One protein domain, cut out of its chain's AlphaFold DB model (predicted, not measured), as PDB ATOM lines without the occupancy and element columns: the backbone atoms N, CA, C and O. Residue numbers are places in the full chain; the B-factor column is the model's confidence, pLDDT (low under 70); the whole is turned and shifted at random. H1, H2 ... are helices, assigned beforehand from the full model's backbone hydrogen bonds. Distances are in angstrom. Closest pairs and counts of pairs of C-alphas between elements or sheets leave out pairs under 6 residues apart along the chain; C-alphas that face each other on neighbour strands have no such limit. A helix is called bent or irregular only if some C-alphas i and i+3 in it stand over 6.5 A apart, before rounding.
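Overview. This is residues 68 to 96 and 113 to 146 of the 146 residues of the protein "tumor suppressor candidate 5 homolog" of Lingula unguis (UniProt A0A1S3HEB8). Two long helices make a slanted T: the first part of H2 crosses the middle of H1, and residues 124 to 146, of which 124 to 144 belong to H2, stick out as a long free arm. Residues 68 to 76 of H1 also stick out at one end, as do residues 90 to 96, of which 90 to 94 belong to H1, at the other, and the crossing is the one place where the two helices pack. The printed part has 63 residues with two named helices, H1 then H2 along the chain, and no named strand; the class is all helix. The whole is extended, with a radius of gyration of the C-alphas of 17.2 A, and only just flat, spanning 55 by 36 by 15 A.

Along the chain. H2, the longest helix, covers residues 113 to 144 and is 46.3 A long from C-alpha 113 at (191.176, 154.852, 129.182) to C-alpha 144 at (146.042, 151.134, 119.348). H1 covers residues 68 to 94 and is 36.3 A long, beginning with C-alpha 68 at (178.523, 175.317, 117.068). H1 has a kink of 26 degrees near residue 75. It is neither bent nor irregular, but only just: C-alphas 77 and 80 are 6.1 A apart.

Arrangement. H2 touches H1 with residues 114 to 122 alone, and H1 touches H2 with residues 78 to 86 alone. Their closest C-alphas are those of Gly 118 and Gly 82, 5.1 A apart. The helices stand at a steep tilt of 64 degrees and run opposite ways. Each O i to N i+4 pair in H2 is within hydrogen-bond range, and 22 of 23 are in H1.

Size, cuts and confidence. The two C-alphas farthest apart, those of Tyr 96 and Tyr 145, are 55.7 A apart. Residues 97 to 112 are not printed; C-alphas 96 and 113 are 18.5 A apart across this cut, and the link from H1 to H2 runs across it. The mean pLDDT of the printed part is 71.2, with 33 residues under 70, among them residues 85 to 96 and 113 to 118.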
ATOM      1  N   ILE A  68     177.870 175.100 115.776       71.31
ATOM      2  CA  ILE A  68     178.523 175.317 117.068       71.31
ATOM      3  C   ILE A  68     177.607 174.826 118.184       71.31
ATOM      4  O   ILE A  68     178.068 174.107 119.060       71.31
ATOM      5  N   LEU A  69     176.305 175.113 118.106       66.44
ATOM      6  CA  LEU A  69     175.330 174.628 119.083       66.44
ATOM      7  C   LEU A  69     175.210 173.094 119.069       66.44
ATOM      8  O   LEU A  69     175.219 172.475 120.127       66.44
ATOM      9  N   SER A  70     175.188 172.464 117.892       69.50
ATOM     10  CA  SER A  70     175.139 171.001 117.757       69.50
ATOM     11  C   SER A  70     176.422 170.334 118.243       69.50
ATOM     12  O   SER A  70     176.346 169.343 118.960       69.50
ATOM     13  N   ILE A  71     177.596 170.887 117.918       72.56
ATOM     14  CA  ILE A  71     178.893 170.424 118.425       72.56
ATOM     15  C   ILE A  71     178.944 170.603 119.942       72.56
ATOM     16  O   ILE A  71     179.366 169.691 120.641       72.56
ATOM     17  N   PHE A  72     178.462 171.727 120.473       71.56
ATOM     18  CA  PHE A  72     178.423 171.974 121.911       71.56
ATOM     19  C   PHE A  72     177.486 171.005 122.629       71.56
ATOM     20  O   PHE A  72     177.819 170.542 123.711       71.56
ATOM     21  N   VAL A  73     176.360 170.628 122.022       67.75
ATOM     22  CA  VAL A  73     175.455 169.593 122.544       67.75
ATOM     23  C   VAL A  73     176.086 168.198 122.448       67.75
ATOM     24  O   VAL A  73     176.027 167.444 123.417       67.75
ATOM     25  N   LEU A  74     176.758 167.870 121.339       70.75
ATOM     26  CA  LEU A  74     177.505 166.615 121.159       70.75
ATOM     27  C   LEU A  74     178.629 166.471 122.193       70.75
ATOM     28  O   LEU A  74     178.825 165.393 122.763       70.75
ATOM     29  N   LEU A  75     179.336 167.573 122.452       66.50
ATOM     30  CA  LEU A  75     180.364 167.679 123.476       66.50
ATOM     31  C   LEU A  75     179.734 167.609 124.860       66.50
ATOM     32  O   LEU A  75     180.153 166.785 125.644       66.50
ATOM     33  N   CYS A  76     178.696 168.380 125.169       64.94
ATOM     34  CA  CYS A  76     178.032 168.384 126.474       64.94
ATOM     35  C   CYS A  76     177.498 166.991 126.858       64.94
ATOM     36  O   CYS A  76     177.704 166.539 127.984       64.94
ATOM     37  N   CYS A  77     176.906 166.267 125.904       65.06
ATOM     38  CA  CYS A  77     176.356 164.931 126.125       65.06
ATOM     39  C   CYS A  77     177.446 163.867 126.379       65.06
ATOM     40  O   CYS A  77     177.276 163.017 127.250       65.06
ATOM     41  N   ASN A  78     178.595 163.946 125.694       65.19
ATOM     42  CA  ASN A  78     179.725 163.034 125.931       65.19
ATOM     43  C   ASN A  78     180.641 163.478 127.089       65.19
ATOM     44  O   ASN A  78     181.244 162.643 127.761       65.19
ATOM     45  N   LEU A  79     180.755 164.783 127.336       64.62
ATOM     46  CA  LEU A  79     181.739 165.381 128.234       64.62
ATOM     47  C   LEU A  79     181.200 165.540 129.654       64.62
ATOM     48  O   LEU A  79     181.916 165.194 130.579       64.62
ATOM     49  N   LEU A  80     179.964 166.012 129.871       66.69
ATOM     50  CA  LEU A  80     179.446 166.160 131.243       66.69
ATOM     51  C   LEU A  80     179.214 164.801 131.900       66.69
ATOM     52  O   LEU A  80     179.631 164.581 133.036       66.69
ATOM     53  N   LEU A  81     178.596 163.875 131.166       64.88
ATOM     54  CA  LEU A  81     178.333 162.531 131.673       64.88
ATOM     55  C   LEU A  81     179.638 161.736 131.839       64.88
ATOM     56  O   LEU A  81     179.830 161.061 132.850       64.88
ATOM     57  N   GLY A  82     180.571 161.892 130.893       67.50
ATOM     58  CA  GLY A  82     181.905 161.298 130.965       67.50
ATOM     59  C   GLY A  82     182.762 161.863 132.102       67.50
ATOM     60  O   GLY A  82     183.419 161.096 132.800       67.50
ATOM     61  N   LEU A  83     182.727 163.178 132.348       65.75
ATOM     62  CA  LEU A  83     183.521 163.841 133.389       65.75
ATOM     63  C   LEU A  83     183.032 163.493 134.800       65.75
ATOM     64  O   LEU A  83     183.852 163.284 135.690       65.75
ATOM     65  N   ILE A  84     181.720 163.385 135.022       70.19
ATOM     66  CA  ILE A  84     181.181 162.999 136.336       70.19
ATOM     67  C   ILE A  84     181.527 161.536 136.647       70.19
ATOM     68  O   ILE A  84     182.028 161.244 137.734       70.19
ATOM     69  N   ALA A  85     181.332 160.629 135.681       65.81
ATOM     70  CA  ALA A  85     181.707 159.220 135.818       65.81
ATOM     71  C   ALA A  85     183.215 159.052 136.046       65.81
ATOM     72  O   ALA A  85     183.648 158.232 136.856       65.81
ATOM     73  N   LEU A  86     184.016 159.883 135.381       65.62
ATOM     74  CA  LEU A  86     185.452 159.927 135.565       65.62
ATOM     75  C   LEU A  86     185.855 160.351 136.967       65.62
ATOM     76  O   LEU A  86     186.635 159.661 137.612       65.62
ATOM     77  N   VAL A  87     185.390 161.519 137.402       67.81
ATOM     78  CA  VAL A  87     185.775 162.092 138.690       67.81
ATOM     79  C   VAL A  87     185.374 161.112 139.785       67.81
ATOM     80  O   VAL A  87     186.201 160.760 140.616       67.81
ATOM     81  N   PHE A  88     184.176 160.532 139.701       65.00
ATOM     82  CA  PHE A  88     183.747 159.480 140.615       65.00
ATOM     83  C   PHE A  88     184.617 158.209 140.543       65.00
ATOM     84  O   PHE A  88     184.949 157.643 141.580       65.00
ATOM     85  N   SER A  89     185.062 157.783 139.354       62.22
ATOM     86  CA  SER A  89     185.982 156.646 139.199       62.22
ATOM     87  C   SER A  89     187.382 156.925 139.762       62.22
ATOM     88  O   SER A  89     187.998 156.018 140.319       62.22
ATOM     89  N   ILE A  90     187.889 158.155 139.633       64.69
ATOM     90  CA  ILE A  90     189.176 158.582 140.203       64.69
ATOM     91  C   ILE A  90     189.068 158.650 141.726       64.69
ATOM     92  O   ILE A  90     189.932 158.120 142.422       64.69
ATOM     93  N   LEU A  91     187.990 159.242 142.250       58.16
ATOM     94  CA  LEU A  91     187.733 159.284 143.688       58.16
ATOM     95  C   LEU A  91     187.560 157.864 144.263       58.16
ATOM     96  O   LEU A  91     188.109 157.572 145.322       58.16
ATOM     97  N   SER A  92     186.899 156.957 143.538       51.28
ATOM     98  CA  SER A  92     186.713 155.550 143.931       51.28
ATOM     99  C   SER A  92     188.020 154.743 143.926       51.28
ATOM    100  O   SER A  92     188.306 154.022 144.882       51.28
ATOM    101  N   GLN A  93     188.878 154.910 142.911       52.66
ATOM    102  CA  GLN A  93     190.198 154.260 142.886       52.66
ATOM    103  C   GLN A  93     191.177 154.852 143.910       52.66
ATOM    104  O   GLN A  93     192.009 154.121 144.442       52.66
ATOM    105  N   SER A  94     191.055 156.142 144.246       51.31
ATOM    106  CA  SER A  94     191.897 156.786 145.268       51.31
ATOM    107  C   SER A  94     191.650 156.277 146.693       51.31
ATOM    108  O   SER A  94     192.483 156.488 147.570       51.31
ATOM    109  N   ALA A  95     190.546 155.559 146.919       48.41
ATOM    110  CA  ALA A  95     190.211 154.958 148.206       48.41
ATOM    111  C   ALA A  95     190.712 153.506 148.367       48.41
ATOM    112  O   ALA A  95     190.572 152.944 149.449       48.41
ATOM    113  N   TYR A  96     191.317 152.901 147.335       47.16
ATOM    114  CA  TYR A  96     191.796 151.506 147.372       47.16
ATOM    115  C   TYR A  96     193.322 151.341 147.487       47.16
ATOM    116  O   TYR A  96     193.816 150.218 147.472       47.16
ATOM    117  N   GLY A 113     192.251 155.757 128.747       59.12
ATOM    118  CA  GLY A 113     191.176 154.852 129.182       59.12
ATOM    119  C   GLY A 113     189.830 155.567 129.338       59.12
ATOM    120  O   GLY A 113     188.778 155.031 129.006       59.12
ATOM    121  N   LEU A 114     189.895 156.829 129.746       58.97
ATOM    122  CA  LEU A 114     188.798 157.782 129.832       58.97
ATOM    123  C   LEU A 114     187.993 157.956 128.555       58.97
ATOM    124  O   LEU A 114     186.765 157.902 128.567       58.97
ATOM    125  N   ASN A 115     188.702 158.189 127.455       65.44
ATOM    126  CA  ASN A 115     188.066 158.493 126.187       65.44
ATOM    127  C   ASN A 115     187.328 157.254 125.658       65.44
ATOM    128  O   ASN A 115     186.207 157.343 125.169       65.44
ATOM    129  N   ILE A 116     187.924 156.074 125.847       69.25
ATOM    130  CA  ILE A 116     187.329 154.793 125.453       69.25
ATOM    131  C   ILE A 116     186.108 154.472 126.323       69.25
ATOM    132  O   ILE A 116     185.059 154.120 125.790       69.25
ATOM    133  N   ALA A 117     186.204 154.635 127.645       65.12
ATOM    134  CA  ALA A 117     185.083 154.391 128.550       65.12
ATOM    135  C   ALA A 117     183.899 155.332 128.267       65.12
ATOM    136  O   ALA A 117     182.757 154.880 128.234       65.12
ATOM    137  N   GLY A 118     184.170 156.613 127.994       67.44
ATOM    138  CA  GLY A 118     183.146 157.588 127.618       67.44
ATOM    139  C   GLY A 118     182.398 157.196 126.343       67.44
ATOM    140  O   GLY A 118     181.169 157.211 126.333       67.44
ATOM    141  N   ILE A 119     183.125 156.763 125.306       73.94
ATOM    142  CA  ILE A 119     182.529 156.274 124.053       73.94
ATOM    143  C   ILE A 119     181.685 155.019 124.296       73.94
ATOM    144  O   ILE A 119     180.569 154.918 123.797       73.94
ATOM    145  N   VAL A 120     182.182 154.056 125.075       79.00
ATOM    146  CA  VAL A 120     181.440 152.814 125.342       79.00
ATOM    147  C   VAL A 120     180.145 153.105 126.103       79.00
ATOM    148  O   VAL A 120     179.089 152.604 125.726       79.00
ATOM    149  N   ILE A 121     180.194 153.951 127.134       75.44
ATOM    150  CA  ILE A 121     179.014 154.304 127.932       75.44
ATOM    151  C   ILE A 121     178.000 155.091 127.095       75.44
ATOM    152  O   ILE A 121     176.807 154.789 127.151       75.44
ATOM    153  N   SER A 122     178.447 156.067 126.295       74.88
ATOM    154  CA  SER A 122     177.537 156.855 125.457       74.88
ATOM    155  C   SER A 122     176.843 155.988 124.410       74.88
ATOM    156  O   SER A 122     175.629 156.091 124.241       74.88
ATOM    157  N   VAL A 123     177.570 155.055 123.790       82.31
ATOM    158  CA  VAL A 123     176.996 154.072 122.863       82.31
ATOM    159  C   VAL A 123     175.964 153.188 123.564       82.31
ATOM    160  O   VAL A 123     174.866 153.014 123.042       82.31
ATOM    161  N   VAL A 124     176.265 152.671 124.759       83.38
ATOM    162  CA  VAL A 124     175.331 151.825 125.521       83.38
ATOM    163  C   VAL A 124     174.035 152.571 125.849       83.38
ATOM    164  O   VAL A 124     172.952 152.017 125.662       83.38
ATOM    165  N   ILE A 125     174.119 153.832 126.284       82.00
ATOM    166  CA  ILE A 125     172.940 154.647 126.611       82.00
ATOM    167  C   ILE A 125     172.104 154.928 125.359       82.00
ATOM    168  O   ILE A 125     170.887 154.748 125.388       82.00
ATOM    169  N   VAL A 126     172.736 155.323 124.249       83.25
ATOM    170  CA  VAL A 126     172.033 155.577 122.981       83.25
ATOM    171  C   VAL A 126     171.304 154.320 122.508       83.25
ATOM    172  O   VAL A 126     170.120 154.382 122.179       83.25
ATOM    173  N   VAL A 127     171.974 153.165 122.529       86.88
ATOM    174  CA  VAL A 127     171.372 151.882 122.138       86.88
ATOM    175  C   VAL A 127     170.199 151.521 123.053       86.88
ATOM    176  O   VAL A 127     169.141 151.139 122.555       86.88
ATOM    177  N   ALA A 128     170.338 151.690 124.370       86.94
ATOM    178  CA  ALA A 128     169.263 151.417 125.321       86.94
ATOM    179  C   ALA A 128     168.025 152.295 125.074       86.94
ATOM    180  O   ALA A 128     166.904 151.786 125.067       86.94
ATOM    181  N   VAL A 129     168.215 153.594 124.812       86.12
ATOM    182  CA  VAL A 129     167.120 154.528 124.500       86.12
ATOM    183  C   VAL A 129     166.416 154.144 123.201       86.12
ATOM    184  O   VAL A 129     165.188 154.151 123.157       86.12
ATOM    185  N   LEU A 130     167.167 153.765 122.161       88.12
ATOM    186  CA  LEU A 130     166.578 153.313 120.900       88.12
ATOM    187  C   LEU A 130     165.727 152.060 121.103       88.12
ATOM    188  O   LEU A 130     164.578 152.033 120.669       88.12
ATOM    189  N   ILE A 131     166.251 151.052 121.807       91.94
ATOM    190  CA  ILE A 131     165.501 149.827 122.115       91.94
ATOM    191  C   ILE A 131     164.216 150.168 122.875       91.94
ATOM    192  O   ILE A 131     163.150 149.672 122.521       91.94
ATOM    193  N   TRP A 132     164.299 151.043 123.879       93.44
ATOM    194  CA  TRP A 132     163.140 151.444 124.673       93.44
ATOM    195  C   TRP A 132     162.090 152.187 123.839       93.44
ATOM    196  O   TRP A 132     160.904 151.889 123.943       93.44
ATOM    197  N   TYR A 133     162.521 153.091 122.956       90.62
ATOM    198  CA  TYR A 133     161.637 153.818 122.046       90.62
ATOM    199  C   TYR A 133     160.936 152.887 121.051       90.62
ATOM    200  O   TYR A 133     159.723 152.980 120.884       90.62
ATOM    201  N   PHE A 134     161.666 151.958 120.425       91.94
ATOM    202  CA  PHE A 134     161.075 150.987 119.500       91.94
ATOM    203  C   PHE A 134     160.143 150.001 120.210       91.94
ATOM    204  O   PHE A 134     159.081 149.685 119.678       91.94
ATOM    205  N   ALA A 135     160.500 149.550 121.414       89.31
ATOM    206  CA  ALA A 135     159.642 148.693 122.225       89.31
ATOM    207  C   ALA A 135     158.354 149.419 122.635       89.31
ATOM    208  O   ALA A 135     157.266 148.862 122.489       89.31
ATOM    209  N   LEU A 136     158.460 150.678 123.076       86.25
ATOM    210  CA  LEU A 136     157.299 151.508 123.375       86.25
ATOM    211  C   LEU A 136     156.449 151.729 122.134       86.25
ATOM    212  O   LEU A 136     155.257 151.463 122.195       86.25
ATOM    213  N   LEU A 137     157.040 152.129 121.007       83.62
ATOM    214  CA  LEU A 137     156.311 152.361 119.762       83.62
ATOM    215  C   LEU A 137     155.584 151.095 119.279       83.62
ATOM    216  O   LEU A 137     154.419 151.158 118.893       83.62
ATOM    217  N   GLY A 138     156.244 149.939 119.351       84.44
ATOM    218  CA  GLY A 138     155.629 148.649 119.044       84.44
ATOM    219  C   GLY A 138     154.485 148.307 120.001       84.44
ATOM    220  O   GLY A 138     153.419 147.888 119.556       84.44
ATOM    221  N   SER A 139     154.669 148.541 121.303       80.19
ATOM    222  CA  SER A 139     153.638 148.286 122.313       80.19
ATOM    223  C   SER A 139     152.428 149.218 122.183       80.19
ATOM    224  O   SER A 139     151.297 148.749 122.270       80.19
ATOM    225  N   VAL A 140     152.629 150.512 121.901       77.50
ATOM    226  CA  VAL A 140     151.524 151.463 121.699       77.50
ATOM    227  C   VAL A 140     150.811 151.208 120.379       77.50
ATOM    228  O   VAL A 140     149.591 151.321 120.337       77.50
ATOM    229  N   ALA A 141     151.522 150.802 119.322       73.19
ATOM    230  CA  ALA A 141     150.888 150.361 118.085       73.19
ATOM    231  C   ALA A 141     150.016 149.126 118.349       73.19
ATOM    232  O   ALA A 141     148.831 149.143 118.037       73.19
ATOM    233  N   ALA A 142     150.550 148.097 119.013       70.69
ATOM    234  CA  ALA A 142     149.770 146.914 119.373       70.69
ATOM    235  C   ALA A 142     148.542 147.250 120.242       70.69
ATOM    236  O   ALA A 142     147.489 146.654 120.051       70.69
ATOM    237  N   ALA A 143     148.648 148.230 121.144       71.81
ATOM    238  CA  ALA A 143     147.535 148.690 121.974       71.81
ATOM    239  C   ALA A 143     146.521 149.591 121.238       71.81
ATOM    240  O   ALA A 143     145.388 149.711 121.686       71.81
ATOM    241  N   THR A 144     146.917 150.242 120.137       69.31
ATOM    242  CA  THR A 144     146.042 151.134 119.348       69.31
ATOM    243  C   THR A 144     145.348 150.390 118.200       69.31
ATOM    244  O   THR A 144     144.285 150.812 117.753       69.31
ATOM    245  N   TYR A 145     145.943 149.295 117.714       61.56
ATOM    246  CA  TYR A 145     145.404 148.458 116.633       61.56
ATOM    247  C   TYR A 145     144.782 147.135 117.124       61.56
ATOM    248  O   TYR A 145     144.395 146.318 116.288       61.56
ATOM    249  N   GLY A 146     144.735 146.913 118.442       49.59
ATOM    250  CA  GLY A 146     144.172 145.723 119.092       49.59
ATOM    251  C   GLY A 146     142.758 145.920 119.615       49.59
ATOM    252  O   GLY A 146     142.403 147.073 119.945       49.59
TER     253      GLY A 146